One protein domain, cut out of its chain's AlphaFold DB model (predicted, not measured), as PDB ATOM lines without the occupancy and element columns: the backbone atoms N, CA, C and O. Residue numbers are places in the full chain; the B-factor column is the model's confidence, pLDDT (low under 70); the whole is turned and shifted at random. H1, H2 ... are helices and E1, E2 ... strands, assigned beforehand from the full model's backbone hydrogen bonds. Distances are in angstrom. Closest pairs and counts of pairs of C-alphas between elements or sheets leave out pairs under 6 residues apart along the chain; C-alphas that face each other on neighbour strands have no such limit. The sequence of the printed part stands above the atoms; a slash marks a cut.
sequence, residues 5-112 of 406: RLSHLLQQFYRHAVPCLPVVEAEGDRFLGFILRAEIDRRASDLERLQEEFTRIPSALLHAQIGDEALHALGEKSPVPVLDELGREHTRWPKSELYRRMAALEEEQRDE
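AT A GLANCE: This is residues 5 to 112 of the 406 residues of the protein "Helix-turn-helix Fis-type" of Leptonema illini DSM 21528 (UniProt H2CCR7). A strongly twisted sheet of four strands forms the middle, with H4 and H5 over one face, both crossing its strands, and H1 over the other face. H2 packs beside H1 and, with short H3 at its end, reaches away from the sheet; the long link of residues 51 to 67 leads back to H4. The printed part has 108 residues with five named helices and four named strands, in the order H1 E1 E2 H2 H3 H4 E3 E4 H5. The sheet's order is E2 E1 E3 E4, mixed, and the class is mixed, helices and strands. The whole is compact, with a radius of gyration of the C-alphas of 13.4 A and spans of 37 by 31 by 23 A.

HOW THE PARTS SIT: Start with H1, residues 6 to 16, and go on to E1, residues 20 to 24, and E2, residues 31 to 36, an antiparallel hairpin; look for N 23 and O 33 at 2.8 A. H2, residues 37 to 44, touches H1 at a shallow tilt of 31 degrees, opposite ways; their closest C-alphas, of Phe 13 and Arg 37, are 6.6 A apart. H3, residues 47 to 50, only just touches H2, with 3 pairs of C-alphas within 8 A, and only at the corner; the closest are those of Ala 44 and Leu 50, 5.0 A. Further on, H4, residues 68 to 76, is over E1 at a height over the sheet of 8.9 A and runs across the strands. E3, residues 80 to 84, is parallel to E1, with N 24 and O 83 at 2.8 A, and forms a hairpin with E4, residues 89 to 93, with N 82 and O 91 at 2.9 A. H1 is on the opposite face from H4, at a height of 8.4 A, along E3 at 18 degrees on the local plane. H5, residues 95 to 111, is on the same face as H4, across E2 at 72 degrees on the local plane; the closest C-alphas of E2 and H5, of Phe 31 and Arg 101, are 6.2 A apart. In H1, H2, H4 and H5 every O i to N i+4 pair is within hydrogen-bond range; H3 is too short for one.

IN THESE COORDINATES: Find C-alpha 6 at (-10.926, -39.701, 35.077), where H1 begins; it runs 15.8 A to C-alpha 16. E2 spans 15.1 A, H4 12.4 A. H5 runs 25.0 A and ends at C-alpha 111, (-32.482, -62.281, 41.974).

THE WHOLE: The C-alphas of Leu 47 and Asp 111, the two farthest apart, are 39.6 A apart. The printed part has no cut; the link from H3 to H4 is long. Confidence is under 70 at residue 28, residues 47 to 51 and residues 109 to 112.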
ATOM      1  N   ARG A   5     -13.000 -38.760  30.793       82.44
ATOM      2  CA  ARG A   5     -11.678 -38.810  31.428       82.44
ATOM      3  C   ARG A   5     -11.840 -38.914  32.936       82.44
ATOM      4  O   ARG A   5     -12.749 -38.301  33.501       82.44
ATOM      5  N   LEU A   6     -10.925 -39.610  33.609       81.31
ATOM      6  CA  LEU A   6     -10.926 -39.701  35.077       81.31
ATOM      7  C   LEU A   6     -10.796 -38.323  35.747       81.31
ATOM      8  O   LEU A   6     -11.358 -38.098  36.818       81.31
ATOM      9  N   SER A   7     -10.134 -37.369  35.085       80.12
ATOM     10  CA  SER A   7     -10.058 -35.975  35.533       80.12
ATOM     11  C   SER A   7     -11.432 -35.305  35.661       80.12
ATOM     12  O   SER A   7     -11.633 -34.499  36.570       80.12
ATOM     13  N   HIS A   8     -12.401 -35.663  34.812       84.00
ATOM     14  CA  HIS A   8     -13.769 -35.153  34.917       84.00
ATOM     15  C   HIS A   8     -14.483 -35.716  36.152       84.00
ATOM     16  O   HIS A   8     -15.195 -34.975  36.824       84.00
ATOM     17  N   LEU A   9     -14.251 -36.987  36.504       83.69
ATOM     18  CA  LEU A   9     -14.796 -37.571  37.735       83.69
ATOM     19  C   LEU A   9     -14.200 -36.893  38.972       83.69
ATOM     20  O   LEU A   9     -14.945 -36.479  39.859       83.69
ATOM     21  N   LEU A  10     -12.877 -36.691  39.000       85.00
ATOM     22  CA  LEU A  10     -12.211 -35.943  40.073       85.00
ATOM     23  C   LEU A  10     -12.807 -34.546  40.255       85.00
ATOM     24  O   LEU A  10     -13.054 -34.123  41.385       85.00
ATOM     25  N   GLN A  11     -13.086 -33.839  39.159       85.06
ATOM     26  CA  GLN A  11     -13.712 -32.521  39.216       85.06
ATOM     27  C   GLN A  11     -15.070 -32.557  39.933       85.06
ATOM     28  O   GLN A  11     -15.357 -31.652  40.720       85.06
ATOM     29  N   GLN A  12     -15.878 -33.604  39.731       85.25
ATOM     30  CA  GLN A  12     -17.145 -33.760  40.454       85.25
ATOM     31  C   GLN A  12     -16.926 -33.996  41.952       85.25
ATOM     32  O   GLN A  12     -17.598 -33.375  42.778       85.25
ATOM     33  N   PHE A  13     -15.936 -34.810  42.325       88.00
ATOM     34  CA  PHE A  13     -15.586 -35.024  43.732       88.00
ATOM     35  C   PHE A  13     -15.105 -33.746  44.425       88.00
ATOM     36  O   PHE A  13     -15.501 -33.482  45.561       88.00
ATOM     37  N   TYR A  14     -14.319 -32.911  43.742       86.44
ATOM     38  CA  TYR A  14     -13.921 -31.604  44.271       86.44
ATOM     39  C   TYR A  14     -15.094 -30.629  44.379       86.44
ATOM     40  O   TYR A  14     -15.171 -29.873  45.346       86.44
ATOM     41  N   ARG A  15     -16.021 -30.652  43.416       85.12
ATOM     42  CA  ARG A  15     -17.190 -29.765  43.403       85.12
ATOM     43  C   ARG A  15     -18.155 -30.056  44.548       85.12
ATOM     44  O   ARG A  15     -18.690 -29.126  45.144       85.12
ATOM     45  N   HIS A  16     -18.390 -31.333  44.834       82.31
ATOM     46  CA  HIS A  16     -19.382 -31.754  45.822       82.31
ATOM     47  C   HIS A  16     -18.785 -32.058  47.201       82.31
ATOM     48  O   HIS A  16     -19.525 -32.077  48.183       82.31
ATOM     49  N   ALA A  17     -17.460 -32.223  47.292       84.38
ATOM     50  CA  ALA A  17     -16.729 -32.494  48.530       84.38
ATOM     51  C   ALA A  17     -17.311 -33.683  49.320       84.38
ATOM     52  O   ALA A  17     -17.493 -33.609  50.536       84.38
ATOM     53  N   VAL A  18     -17.611 -34.773  48.611       85.75
ATOM     54  CA  VAL A  18     -18.140 -36.031  49.164       85.75
ATOM     55  C   VAL A  18     -17.149 -37.180  48.946       85.75
ATOM     56  O   VAL A  18     -16.342 -37.111  48.018       85.75
ATOM     57  N   PRO A  19     -17.165 -38.230  49.786       86.00
ATOM     58  CA  PRO A  19     -16.270 -39.379  49.630       86.00
ATOM     59  C   PRO A  19     -16.719 -40.347  48.526       86.00
ATOM     60  O   PRO A  19     -15.889 -41.063  47.968       86.00
ATOM     61  N   CYS A  20     -18.010 -40.365  48.196       89.50
ATOM     62  CA  CYS A  20     -18.595 -41.231  47.178       89.50
ATOM     63  C   CYS A  20     -19.693 -40.502  46.394       89.50
ATOM     64  O   CYS A  20     -20.321 -39.583  46.920       89.50
ATOM     65  N   LEU A  21     -19.929 -40.921  45.150       89.88
ATOM     66  CA  LEU A  21     -21.007 -40.410  44.302       89.88
ATOM     67  C   LEU A  21     -21.802 -41.573  43.691       89.88
ATOM     68  O   LEU A  21     -21.180 -42.502  43.171       89.88
ATOM     69  N   PRO A  22     -23.146 -41.548  43.749       89.50
ATOM     70  CA  PRO A  22     -23.989 -42.535  43.086       89.50
ATOM     71  C   PRO A  22     -23.988 -42.336  41.565       89.50
ATOM     72  O   PRO A  22     -23.938 -41.201  41.081       89.50
ATOM     73  N   VAL A  23     -24.075 -43.443  40.829       89.81
ATOM     74  CA  VAL A  23     -24.107 -43.483  39.364       89.81
ATOM     75  C   VAL A  23     -25.387 -44.151  38.878       89.81
ATOM     76  O   VAL A  23     -25.801 -45.179  39.419       89.81
ATOM     77  N   VAL A  24     -25.989 -43.577  37.839       88.44
ATOM     78  CA  VAL A  24     -27.174 -44.099  37.159       88.44
ATOM     79  C   VAL A  24     -26.949 -44.291  35.671       88.44
ATOM     80  O   VAL A  24     -26.149 -43.594  35.042       88.44
ATOM     81  N   GLU A  25     -27.711 -45.218  35.107       86.31
ATOM     82  CA  GLU A  25     -27.852 -45.376  33.667       86.31
ATOM     83  C   GLU A  25     -28.625 -44.190  33.071       86.31
ATOM     84  O   GLU A  25     -29.712 -43.842  33.537       86.31
ATOM     85  N   ALA A  26     -28.079 -43.584  32.014       75.94
ATOM     86  CA  ALA A  26     -28.618 -42.362  31.412       75.94
ATOM     87  C   ALA A  26     -30.026 -42.520  30.807       75.94
ATOM     88  O   ALA A  26     -30.781 -41.550  30.756       75.94
ATOM     89  N   GLU A  27     -30.365 -43.715  30.318       73.00
ATOM     90  CA  GLU A  27     -31.628 -43.984  29.613       73.00
ATOM     91  C   GLU A  27     -32.717 -44.561  30.533       73.00
ATOM     92  O   GLU A  27     -33.903 -44.363  30.269       73.00
ATOM     93  N   GLY A  28     -32.328 -45.233  31.622       67.62
ATOM     94  CA  GLY A  28     -33.245 -45.943  32.520       67.62
ATOM     95  C   GLY A  28     -33.379 -45.365  33.930       67.62
ATOM     96  O   GLY A  28     -34.223 -45.845  34.684       67.62
ATOM     97  N   ASP A  29     -32.545 -44.388  34.321       76.94
ATOM     98  CA  ASP A  29     -32.409 -43.914  35.717       76.94
ATOM     99  C   ASP A  29     -32.229 -45.085  36.712       76.94
ATOM    100  O   ASP A  29     -32.635 -45.036  37.880       76.94
ATOM    101  N   ARG A  30     -31.652 -46.193  36.224       83.25
ATOM    102  CA  ARG A  30     -31.340 -47.385  37.010       83.25
ATOM    103  C   ARG A  30     -30.060 -47.120  37.779       83.25
ATOM    104  O   ARG A  30     -29.078 -46.648  37.212       83.25
ATOM    105  N   PHE A  31     -30.070 -47.420  39.070       85.44
ATOM    106  CA  PHE A  31     -28.901 -47.249  39.920       85.44
ATOM    107  C   PHE A  31     -27.870 -48.340  39.619       85.44
ATOM    108  O   PHE A  31     -28.181 -49.520  39.729       85.44
ATOM    109  N   LEU A  32     -26.658 -47.944  39.225       84.19
ATOM    110  CA  LEU A  32     -25.585 -48.871  38.845       84.19
ATOM    111  C   LEU A  32     -24.599 -49.131  39.991       84.19
ATOM    112  O   LEU A  32     -23.943 -50.169  40.019       84.19
ATOM    113  N   GLY A  33     -24.472 -48.188  40.927       87.38
ATOM    114  CA  GLY A  33     -23.577 -48.299  42.075       87.38
ATOM    115  C   GLY A  33     -22.929 -46.972  42.462       87.38
ATOM    116  O   GLY A  33     -23.319 -45.895  42.009       87.38
ATOM    117  N   PHE A  34     -21.916 -47.052  43.318       89.31
ATOM    118  CA  PHE A  34     -21.171 -45.912  43.839       89.31
ATOM    119  C   PHE A  34     -19.756 -45.861  43.284       89.31
ATOM    120  O   PHE A  34     -19.060 -46.869  43.227       89.31
ATOM    121  N   ILE A  35     -19.285 -44.657  42.980       89.94
ATOM    122  CA  ILE A  35     -17.865 -44.400  42.754       89.94
ATOM    123  C   ILE A  35     -17.264 -43.841  44.035       89.94
ATOM    124  O   ILE A  35     -17.812 -42.909  44.628       89.94
ATOM    125  N   LEU A  36     -16.105 -44.364  44.427       90.06
ATOM    126  CA  LEU A  36     -15.347 -43.892  45.580       90.06
ATOM    127  C   LEU A  36     -14.233 -42.936  45.152       90.06
ATOM    128  O   LEU A  36     -13.434 -43.235  44.262       90.06
ATOM    129  N   ARG A  37     -14.110 -41.812  45.864       87.38
ATOM    130  CA  ARG A  37     -13.034 -40.842  45.643       87.38
ATOM    131  C   ARG A  37     -11.655 -41.474  45.822       87.38
ATOM    132  O   ARG A  37     -10.778 -41.252  44.997       87.38
ATOM    133  N   ALA A  38     -11.481 -42.290  46.863       86.69
ATOM    134  CA  ALA A  38     -10.205 -42.938  47.174       86.69
ATOM    135  C   ALA A  38      -9.686 -43.808  46.017       86.69
ATOM    136  O   ALA A  38      -8.480 -43.876  45.774       86.69
ATOM    137  N   GLU A  39     -10.583 -44.451  45.269       85.06
ATOM    138  CA  GLU A  39     -10.188 -45.267  44.126       85.06
ATOM    139  C   GLU A  39      -9.765 -44.441  42.924       85.06
ATOM    140  O   GLU A  39      -8.802 -44.809  42.246       85.06
ATOM    141  N   ILE A  40     -10.454 -43.327  42.677       83.69
ATOM    142  CA  ILE A  40     -10.059 -42.407  41.616       83.69
ATOM    143  C   ILE A  40      -8.743 -41.736  41.985       83.69
ATOM    144  O   ILE A  40      -7.855 -41.716  41.146       83.69
ATOM    145  N   ASP A  41      -8.568 -41.273  43.225       83.75
ATOM    146  CA  ASP A  41      -7.314 -40.680  43.704       83.75
ATOM    147  C   ASP A  41      -6.143 -41.674  43.545       83.75
ATOM    148  O   ASP A  41      -5.075 -41.312  43.049       83.75
ATOM    149  N   ARG A  42      -6.361 -42.961  43.860       84.31
ATOM    150  CA  ARG A  42      -5.372 -44.032  43.641       84.31
ATOM    151  C   ARG A  42      -5.027 -44.210  42.162       84.31
ATOM    152  O   ARG A  42      -3.853 -44.351  41.834       84.31
ATOM    153  N   ARG A  43      -6.022 -44.236  41.268       77.19
ATOM    154  CA  ARG A  43      -5.778 -44.386  39.820       77.19
ATOM    155  C   ARG A  43      -5.183 -43.122  39.196       77.19
ATOM    156  O   ARG A  43      -4.370 -43.233  38.292       77.19
ATOM    157  N   ALA A  44      -5.537 -41.949  39.710       76.12
ATOM    158  CA  ALA A  44      -5.030 -40.651  39.278       76.12
ATOM    159  C   ALA A  44      -3.588 -40.382  39.722       76.12
ATOM    160  O   ALA A  44      -2.930 -39.515  39.151       76.12
ATOM    161  N   SER A  45      -3.082 -41.129  40.711       77.44
ATOM    162  CA  SER A  45      -1.660 -41.118  41.065       77.44
ATOM    163  C   SER A  45      -0.761 -41.613  39.925       77.44
ATOM    164  O   SER A  45       0.438 -41.342  39.949       77.44
ATOM    165  N   ASP A  46      -1.319 -42.339  38.955       77.62
ATOM    166  CA  ASP A  46      -0.639 -42.765  37.738       77.62
ATOM    167  C   ASP A  46      -1.068 -41.855  36.572       77.62
ATOM    168  O   ASP A  46      -2.236 -41.823  36.173       77.62
ATOM    169  N   LEU A  47      -0.121 -41.070  36.048       65.94
ATOM    170  CA  LEU A  47      -0.384 -40.075  35.002       65.94
ATOM    171  C   LEU A  47      -0.810 -40.712  33.676       65.94
ATOM    172  O   LEU A  47      -1.565 -40.085  32.934       65.94
ATOM    173  N   GLU A  48      -0.352 -41.932  33.385       69.94
ATOM    174  CA  GLU A  48      -0.723 -42.649  32.162       69.94
ATOM    175  C   GLU A  48      -2.193 -43.081  32.230       69.94
ATOM    176  O   GLU A  48      -2.965 -42.817  31.309       69.94
ATOM    177  N   ARG A  49      -2.620 -43.615  33.381       68.88
ATOM    178  CA  ARG A  49      -4.012 -44.030  33.626       68.88
ATOM    179  C   ARG A  49      -4.980 -42.856  33.726       68.88
ATOM    180  O   ARG A  49      -6.151 -42.983  33.383       68.88
ATOM    181  N   LEU A  50      -4.516 -41.696  34.188       65.06
ATOM    182  CA  LEU A  50      -5.332 -40.482  34.266       65.06
ATOM    183  C   LEU A  50      -5.733 -39.948  32.877       65.06
ATOM    184  O   LEU A  50      -6.771 -39.293  32.748       65.06
ATOM    185  N   GLN A  51      -4.910 -40.210  31.858       66.12
ATOM    186  CA  GLN A  51      -5.145 -39.795  30.472       66.12
ATOM    187  C   GLN A  51      -6.008 -40.787  29.681       66.12
ATOM    188  O   GLN A  51      -6.379 -40.481  28.549       66.12
ATOM    189  N   GLU A  52      -6.358 -41.937  30.267       74.62
ATOM    190  CA  GLU A  52      -7.238 -42.914  29.629       74.62
ATOM    191  C   GLU A  52      -8.628 -42.319  29.363       74.62
ATOM    192  O   GLU A  52      -9.254 -41.676  30.214       74.62
ATOM    193  N   GLU A  53      -9.103 -42.541  28.139       77.00
ATOM    194  CA  GLU A  53     -10.413 -42.114  27.671       77.00
ATOM    195  C   GLU A  53     -11.372 -43.301  27.675       77.00
ATOM    196  O   GLU A  53     -11.209 -44.270  26.935       77.00
ATOM    197  N   PHE A  54     -12.403 -43.208  28.506       76.19
ATOM    198  CA  PHE A  54     -13.443 -44.215  28.627       76.19
ATOM    199  C   PHE A  54     -14.676 -43.813  27.822       76.19
ATOM    200  O   PHE A  54     -15.004 -42.635  27.699       76.19
ATOM    201  N   THR A  55     -15.397 -44.797  27.287       76.88
ATOM    202  CA  THR A  55     -16.699 -44.535  26.645       76.88
ATOM    203  C   THR A  55     -17.806 -44.361  27.692       76.88
ATOM    204  O   THR A  55     -18.708 -43.554  27.495       76.88
ATOM    205  N   ARG A  56     -17.713 -45.091  28.811       79.62
ATOM    206  CA  ARG A  56     -18.614 -45.078  29.978       79.62
ATOM    207  C   ARG A  56     -17.797 -45.389  31.234       79.62
ATOM    208  O   ARG A  56     -16.713 -45.962  31.106       79.62
ATOM    209  N   ILE A  57     -18.294 -45.035  32.421       80.38
ATOM    210  CA  ILE A  57     -17.687 -45.437  33.698       80.38
ATOM    211  C   ILE A  57     -17.528 -46.970  33.711       80.38
ATOM    212  O   ILE A  57     -18.525 -47.682  33.596       80.38
ATOM    213  N   PRO A  58     -16.296 -47.497  33.843       79.62
ATOM    214  CA  PRO A  58     -16.067 -48.933  33.942       79.62
ATOM    215  C   PRO A  58     -16.770 -49.546  35.157       79.62
ATOM    216  O   PRO A  58     -16.670 -49.004  36.258       79.62
ATOM    217  N   SER A  59     -17.371 -50.727  34.991       78.06
ATOM    218  CA  SER A  59     -17.966 -51.500  36.095       78.06
ATOM    219  C   SER A  59     -16.969 -51.782  37.222       78.06
ATOM    220  O   SER A  59     -17.330 -51.737  38.389       78.06
ATOM    221  N   ALA A  60     -15.683 -51.943  36.896       78.75
ATOM    222  CA  ALA A  60     -14.599 -52.120  37.867       78.75
ATOM    223  C   ALA A  60     -14.317 -50.895  38.772       78.75
ATOM    224  O   ALA A  60     -13.395 -50.946  39.585       78.75
ATOM    225  N   LEU A  61     -15.006 -49.766  38.571       81.38
ATOM    226  CA  LEU A  61     -14.976 -48.586  39.450       81.38
ATOM    227  C   LEU A  61     -16.281 -48.401  40.238       81.38
ATOM    228  O   LEU A  61     -16.377 -47.467  41.037       81.38
ATOM    229  N   LEU A  62     -17.283 -49.244  39.982       84.94
ATOM    230  CA  LEU A  62     -18.585 -49.187  40.626       84.94
ATOM    231  C   LEU A  62     -18.623 -50.167  41.794       84.94
ATOM    232  O   LEU A  62     -18.309 -51.345  41.655       84.94
ATOM    233  N   HIS A  63     -19.050 -49.663  42.943       83.62
ATOM    234  CA  HIS A  63     -19.259 -50.437  44.159       83.62
ATOM    235  C   HIS A  63     -20.750 -50.541  44.424       83.62
ATOM    236  O   HIS A  63     -21.434 -49.522  44.519       83.62
ATOM    237  N   ALA A  64     -21.257 -51.762  44.569       79.56
ATOM    238  CA  ALA A  64     -22.661 -51.995  44.908       79.56
ATOM    239  C   ALA A  64     -23.017 -51.443  46.299       79.56
ATOM    240  O   ALA A  64     -24.099 -50.895  46.500       79.56
ATOM    241  N   GLN A  65     -22.076 -51.540  47.243       79.56
ATOM    242  CA  GLN A  65     -22.232 -51.100  48.625       79.56
ATOM    243  C   GLN A  65     -21.096 -50.165  49.040       79.56
ATOM    244  O   GLN A  65     -19.976 -50.240  48.534       79.56
ATOM    245  N   ILE A  66     -21.394 -49.281  49.989       84.25
ATOM    246  CA  ILE A  66     -20.437 -48.356  50.599       84.25
ATOM    247  C   ILE A  66     -20.511 -48.476  52.118       84.25
ATOM    248  O   ILE A  66     -21.558 -48.811  52.664       84.25
ATOM    249  N   GLY A  67     -19.406 -48.182  52.803       80.88
ATOM    250  CA  GLY A  67     -19.382 -48.184  54.266       80.88
ATOM    251  C   GLY A  67     -20.291 -47.111  54.877       80.88
ATOM    252  O   GLY A  67     -20.516 -46.052  54.279       80.88
ATOM    253  N   ASP A  68     -20.753 -47.359  56.105       80.12
ATOM    254  CA  ASP A  68     -21.694 -46.495  56.835       80.12
ATOM    255  C   ASP A  68     -21.220 -45.042  56.961       80.12
ATOM    256  O   ASP A  68     -22.017 -44.109  56.868       80.12
ATOM    257  N   GLU A  69     -19.913 -44.828  57.127       82.44
ATOM    258  CA  GLU A  69     -19.319 -43.491  57.221       82.44
ATOM    259  C   GLU A  69     -19.491 -42.694  55.917       82.44
ATOM    260  O   GLU A  69     -19.891 -41.527  55.937       82.44
ATOM    261  N   ALA A  70     -19.252 -43.335  54.767       82.25
ATOM    262  CA  ALA A  70     -19.414 -42.708  53.458       82.25
ATOM    263  C   ALA A  70     -20.892 -42.420  53.161       82.25
ATOM    264  O   ALA A  70     -21.228 -41.346  52.657       82.25
ATOM    265  N   LEU A  71     -21.779 -43.342  53.544       84.06
ATOM    266  CA  LEU A  71     -23.224 -43.180  53.410       84.06
ATOM    267  C   LEU A  71     -23.759 -42.045  54.293       84.06
ATOM    268  O   LEU A  71     -24.598 -41.254  53.853       84.06
ATOM    269  N   HIS A  72     -23.246 -41.920  55.518       84.25
ATOM    270  CA  HIS A  72     -23.580 -40.818  56.414       84.25
ATOM    271  C   HIS A  72     -23.138 -39.473  55.827       84.25
ATOM    272  O   HIS A  72     -23.951 -38.551  55.728       84.25
ATOM    273  N   ALA A  73     -21.886 -39.378  55.367       83.25
ATOM    274  CA  ALA A  73     -21.344 -38.173  54.737       83.25
ATOM    275  C   ALA A  73     -22.133 -37.758  53.481       83.25
ATOM    276  O   ALA A  73     -22.350 -36.570  53.236       83.25
ATOM    277  N   LEU A  74     -22.607 -38.734  52.702       82.62
ATOM    278  CA  LEU A  74     -23.466 -38.491  51.546       82.62
ATOM    279  C   LEU A  74     -24.848 -37.971  51.976       82.62
ATOM    280  O   LEU A  74     -25.354 -36.999  51.417       82.62
ATOM    281  N   GLY A  75     -25.433 -38.570  53.017       78.44
ATOM    282  CA  GLY A  75     -26.728 -38.175  53.570       78.44
ATOM    283  C   GLY A  75     -26.765 -36.757  54.154       78.44
ATOM    284  O   GLY A  75     -27.812 -36.109  54.087       78.44
ATOM    285  N   GLU A  76     -25.649 -36.247  54.683       82.50
ATOM    286  CA  GLU A  76     -25.531 -34.856  55.157       82.50
ATOM    287  C   GLU A  76     -25.631 -33.822  54.025       82.50
ATOM    288  O   GLU A  76     -26.018 -32.676  54.258       82.50
ATOM    289  N   LYS A  77     -25.321 -34.216  52.783       76.50
ATOM    290  CA  LYS A  77     -25.344 -33.343  51.600       76.50
ATOM    291  C   LYS A  77     -26.650 -33.423  50.805       76.50
ATOM    292  O   LYS A  77     -26.661 -33.081  49.628       76.50
ATOM    293  N   SER A  78     -27.756 -33.829  51.431       77.81
ATOM    294  CA  SER A  78     -29.068 -33.900  50.773       77.81
ATOM    295  C   SER A  78     -29.502 -32.516  50.241       77.81
ATOM    296  O   SER A  78     -29.629 -31.582  51.034       77.81
ATOM    297  N   PRO A  79     -29.787 -32.358  48.933       83.00
ATOM    298  CA  PRO A  79     -29.963 -33.412  47.933       83.00
ATOM    299  C   PRO A  79     -28.639 -33.895  47.311       83.00
ATOM    300  O   PRO A  79     -27.821 -33.105  46.841       83.00
ATOM    301  N   VAL A  80     -28.473 -35.218  47.281       85.69
ATOM    302  CA  VAL A  80     -27.272 -35.927  46.836       85.69
ATOM    303  C   VAL A  80     -27.127 -35.822  45.317       85.69
ATOM    304  O   VAL A  80     -28.053 -36.216  44.611       85.69
ATOM    305  N   PRO A  81     -25.999 -35.321  44.791       86.88
ATOM    306  CA  PRO A  81     -25.745 -35.287  43.354       86.88
ATOM    307  C   PRO A  81     -25.501 -36.697  42.808       86.88
ATOM    308  O   PRO A  81     -24.740 -37.467  43.392       86.88
ATOM    309  N   VAL A  82     -26.131 -37.009  41.679       88.44
ATOM    310  CA  VAL A  82     -26.052 -38.306  40.999       88.44
ATOM    311  C   VAL A  82     -25.411 -38.116  39.633       88.44
ATOM    312  O   VAL A  82     -25.706 -37.145  38.930       88.44
ATOM    313  N   LEU A  83     -24.517 -39.030  39.266       88.62
ATOM    314  CA  LEU A  83     -23.815 -39.005  37.991       88.62
ATOM    315  C   LEU A  83     -24.444 -39.972  36.980       88.62
ATOM    316  O   LEU A  83     -24.875 -41.056  37.340       88.62
ATOM    317  N   ASP A  84     -24.442 -39.593  35.709       87.75
ATOM    318  CA  ASP A  84     -24.617 -40.476  34.546       87.75
ATOM    319  C   ASP A  84     -23.349 -41.344  34.358       87.75
ATOM    320  O   ASP A  84     -22.261 -40.962  34.800       87.75
ATOM    321  N   GLU A  85     -23.458 -42.482  33.670       85.69
ATOM    322  CA  GLU A  85     -22.366 -43.275  33.076       85.69
ATOM    323  C   GLU A  85     -21.260 -42.449  32.391       85.69
ATOM    324  O   GLU A  85     -20.111 -42.884  32.311       85.69
ATOM    325  N   LEU A  86     -21.575 -41.252  31.894       83.75
ATOM    326  CA  LEU A  86     -20.626 -40.299  31.311       83.75
ATOM    327  C   LEU A  86     -19.987 -39.345  32.335       83.75
ATOM    328  O   LEU A  86     -19.359 -38.355  31.946       83.75
ATOM    329  N   GLY A  87     -20.155 -39.587  33.637       79.56
ATOM    330  CA  GLY A  87     -19.582 -38.784  34.722       79.56
ATOM    331  C   GLY A  87     -20.147 -37.363  34.828       79.56
ATOM    332  O   GLY A  87     -19.518 -36.478  35.417       79.56
ATOM    333  N   ARG A  88     -21.312 -37.116  34.223       84.50
ATOM    334  CA  ARG A  88     -22.013 -35.824  34.247       84.50
ATOM    335  C   ARG A  88     -23.089 -35.847  35.318       84.50
ATOM    336  O   ARG A  88     -23.709 -36.876  35.531       84.50
ATOM    337  N   GLU A  89     -23.328 -34.714  35.965       85.06
ATOM    338  CA  GLU A  89     -24.435 -34.574  36.916       85.06
ATOM    339  C   GLU A  89     -25.764 -34.766  36.166       85.06
ATOM    340  O   GLU A  89     -26.080 -33.983  35.269       85.06
ATOM    341  N   HIS A  90     -26.498 -35.828  36.502       83.88
ATOM    342  CA  HIS A  90     -27.772 -36.176  35.872       83.88
ATOM    343  C   HIS A  90     -28.935 -35.600  36.682       83.88
ATOM    344  O   HIS A  90     -29.679 -34.738  36.214       83.88
ATOM    345  N   THR A  91     -29.052 -36.031  37.936       85.69
ATOM    346  CA  THR A  91     -30.133 -35.656  38.852       85.69
ATOM    347  C   THR A  91     -29.597 -35.456  40.266       85.69
ATOM    348  O   THR A  91     -28.418 -35.670  40.558       85.69
ATOM    349  N   ARG A  92     -30.465 -34.982  41.167       88.56
ATOM    350  CA  ARG A  92     -30.168 -34.933  42.597       88.56
ATOM    351  C   ARG A  92     -31.245 -35.660  43.369       88.56
ATOM    352  O   ARG A  92     -32.428 -35.376  43.190       88.56
ATOM    353  N   TRP A  93     -30.837 -36.557  44.252       87.56
ATOM    354  CA  TRP A  93     -31.756 -37.385  45.015       87.56
ATOM    355  C   TRP A  93     -31.877 -36.913  46.462       87.56
ATOM    356  O   TRP A  93     -30.871 -36.598  47.104       87.56
ATOM    357  N   PRO A  94     -33.095 -36.869  47.028       87.19
ATOM    358  CA  PRO A  94     -33.239 -36.777  48.469       87.19
ATOM    359  C   PRO A  94     -32.716 -38.062  49.122       87.19
ATOM    360  O   PRO A  94     -32.746 -39.141  48.530       87.19
ATOM    361  N   LYS A  95     -32.307 -37.954  50.387       85.38
ATOM    362  CA  LYS A  95     -31.804 -39.083  51.184       85.38
ATOM    363  C   LYS A  95     -32.721 -40.322  51.141       85.38
ATOM    364  O   LYS A  95     -32.224 -41.438  51.071       85.38
ATOM    365  N   SER A  96     -34.044 -40.144  51.131       85.75
ATOM    366  CA  SER A  96     -35.016 -41.247  51.044       85.75
ATOM    367  C   SER A  96     -34.988 -42.001  49.711       85.75
ATOM    368  O   SER A  96     -35.169 -43.215  49.703       85.75
ATOM    369  N   GLU A  97     -34.768 -41.300  48.598       86.50
ATOM    370  CA  GLU A  97     -34.697 -41.922  47.270       86.50
ATOM    371  C   GLU A  97     -33.396 -42.712  47.114       86.50
ATOM    372  O   GLU A  97     -33.422 -43.827  46.609       86.50
ATOM    373  N   LEU A  98     -32.286 -42.192  47.650       85.81
ATOM    374  CA  LEU A  98     -31.013 -42.910  47.678       85.81
ATOM    375  C   LEU A  98     -31.153 -44.285  48.353       85.81
ATOM    376  O   LEU A  98     -30.801 -45.293  47.750       85.81
ATOM    377  N   TYR A  99     -31.724 -44.346  49.564       86.75
ATOM    378  CA  TYR A  99     -31.917 -45.629  50.254       86.75
ATOM    379  C   TYR A  99     -32.852 -46.577  49.508       86.75
ATOM    380  O   TYR A  99     -32.604 -47.779  49.481       86.75
ATOM    381  N   ARG A 100     -33.911 -46.052  48.879       86.50
ATOM    382  CA  ARG A 100     -34.829 -46.860  48.070       86.50
ATOM    383  C   ARG A 100     -34.102 -47.512  46.892       86.50
ATOM    384  O   ARG A 100     -34.295 -48.695  46.647       86.50
ATOM    385  N   ARG A 101     -33.273 -46.749  46.175       84.81
ATOM    386  CA  ARG A 101     -32.526 -47.239  45.007       84.81
ATOM    387  C   ARG A 101     -31.393 -48.192  45.388       84.81
ATOM    388  O   ARG A 101     -31.159 -49.150  44.664       84.81
ATOM    389  N   MET A 102     -30.753 -47.981  46.540       83.75
ATOM    390  CA  MET A 102     -29.804 -48.948  47.104       83.75
ATOM    391  C   MET A 102     -30.486 -50.284  47.412       83.75
ATOM    392  O   MET A 102     -29.995 -51.321  46.985       83.75
ATOM    393  N   ALA A 103     -31.640 -50.255  48.088       82.62
ATOM    394  CA  ALA A 103     -32.388 -51.468  48.412       82.62
ATOM    395  C   ALA A 103     -32.849 -52.223  47.152       82.62
ATOM    396  O   ALA A 103     -32.761 -53.446  47.115       82.62
ATOM    397  N   ALA A 104     -33.274 -51.503  46.108       83.62
ATOM    398  CA  ALA A 104     -33.644 -52.107  44.828       83.62
ATOM    399  C   ALA A 104     -32.454 -52.797  44.134       83.62
ATOM    400  O   ALA A 104     -32.609 -53.895  43.613       83.62
ATOM    401  N   LEU A 105     -31.256 -52.198  44.166       79.81
ATOM    402  CA  LEU A 105     -30.051 -52.826  43.610       79.81
ATOM    403  C   LEU A 105     -29.649 -54.086  44.392       79.81
ATOM    404  O   LEU A 105     -29.222 -55.066  43.790       79.81
ATOM    405  N   GLU A 106     -29.797 -54.081  45.719       78.25
ATOM    406  CA  GLU A 106     -29.554 -55.274  46.542       78.25
ATOM    407  C   GLU A 106     -30.551 -56.400  46.250       78.25
ATOM    408  O   GLU A 106     -30.180 -57.569  46.303       78.25
ATOM    409  N   GLU A 107     -31.804 -56.064  45.944       77.25
ATOM    410  CA  GLU A 107     -32.834 -57.028  45.547       77.25
ATOM    411  C   GLU A 107     -32.541 -57.608  44.154       77.25
ATOM    412  O   GLU A 107     -32.504 -58.825  43.995       77.25
ATOM    413  N   GLU A 108     -32.176 -56.770  43.180       73.12
ATOM    414  CA  GLU A 108     -31.757 -57.221  41.843       73.12
ATOM    415  C   GLU A 108     -30.507 -58.120  41.886       73.12
ATOM    416  O   GLU A 108     -30.419 -59.098  41.148       73.12
ATOM    417  N   GLN A 109     -29.552 -57.838  42.777       65.50
ATOM    418  CA  GLN A 109     -28.371 -58.688  42.980       65.50
ATOM    419  C   GLN A 109     -28.681 -60.009  43.694       65.50
ATOM    420  O   GLN A 109     -27.888 -60.946  43.601       65.50
ATOM    421  N   ARG A 110     -29.805 -60.099  44.414       59.94
ATOM    422  CA  ARG A 110     -30.291 -61.360  44.996       59.94
ATOM    423  C   ARG A 110     -31.022 -62.222  43.971       59.94
ATOM    424  O   ARG A 110     -30.957 -63.443  44.089       59.94
ATOM    425  N   ASP A 111     -31.682 -61.598  42.998       54.59
ATOM    426  CA  ASP A 111     -32.482 -62.281  41.974       54.59
ATOM    427  C   ASP A 111     -31.670 -62.702  40.730       54.59
ATOM    428  O   ASP A 111     -32.087 -63.601  39.996       54.59
ATOM    429  N   GLU A 112     -30.488 -62.119  40.499       43.50
ATOM    430  CA  GLU A 112     -29.532 -62.588  39.485       43.50
ATOM    431  C   GLU A 112     -28.848 -63.900  39.933       43.50
ATOM    432  O   GLU A 112     -28.172 -63.930  40.970       43.50
TER     433      GLU A 112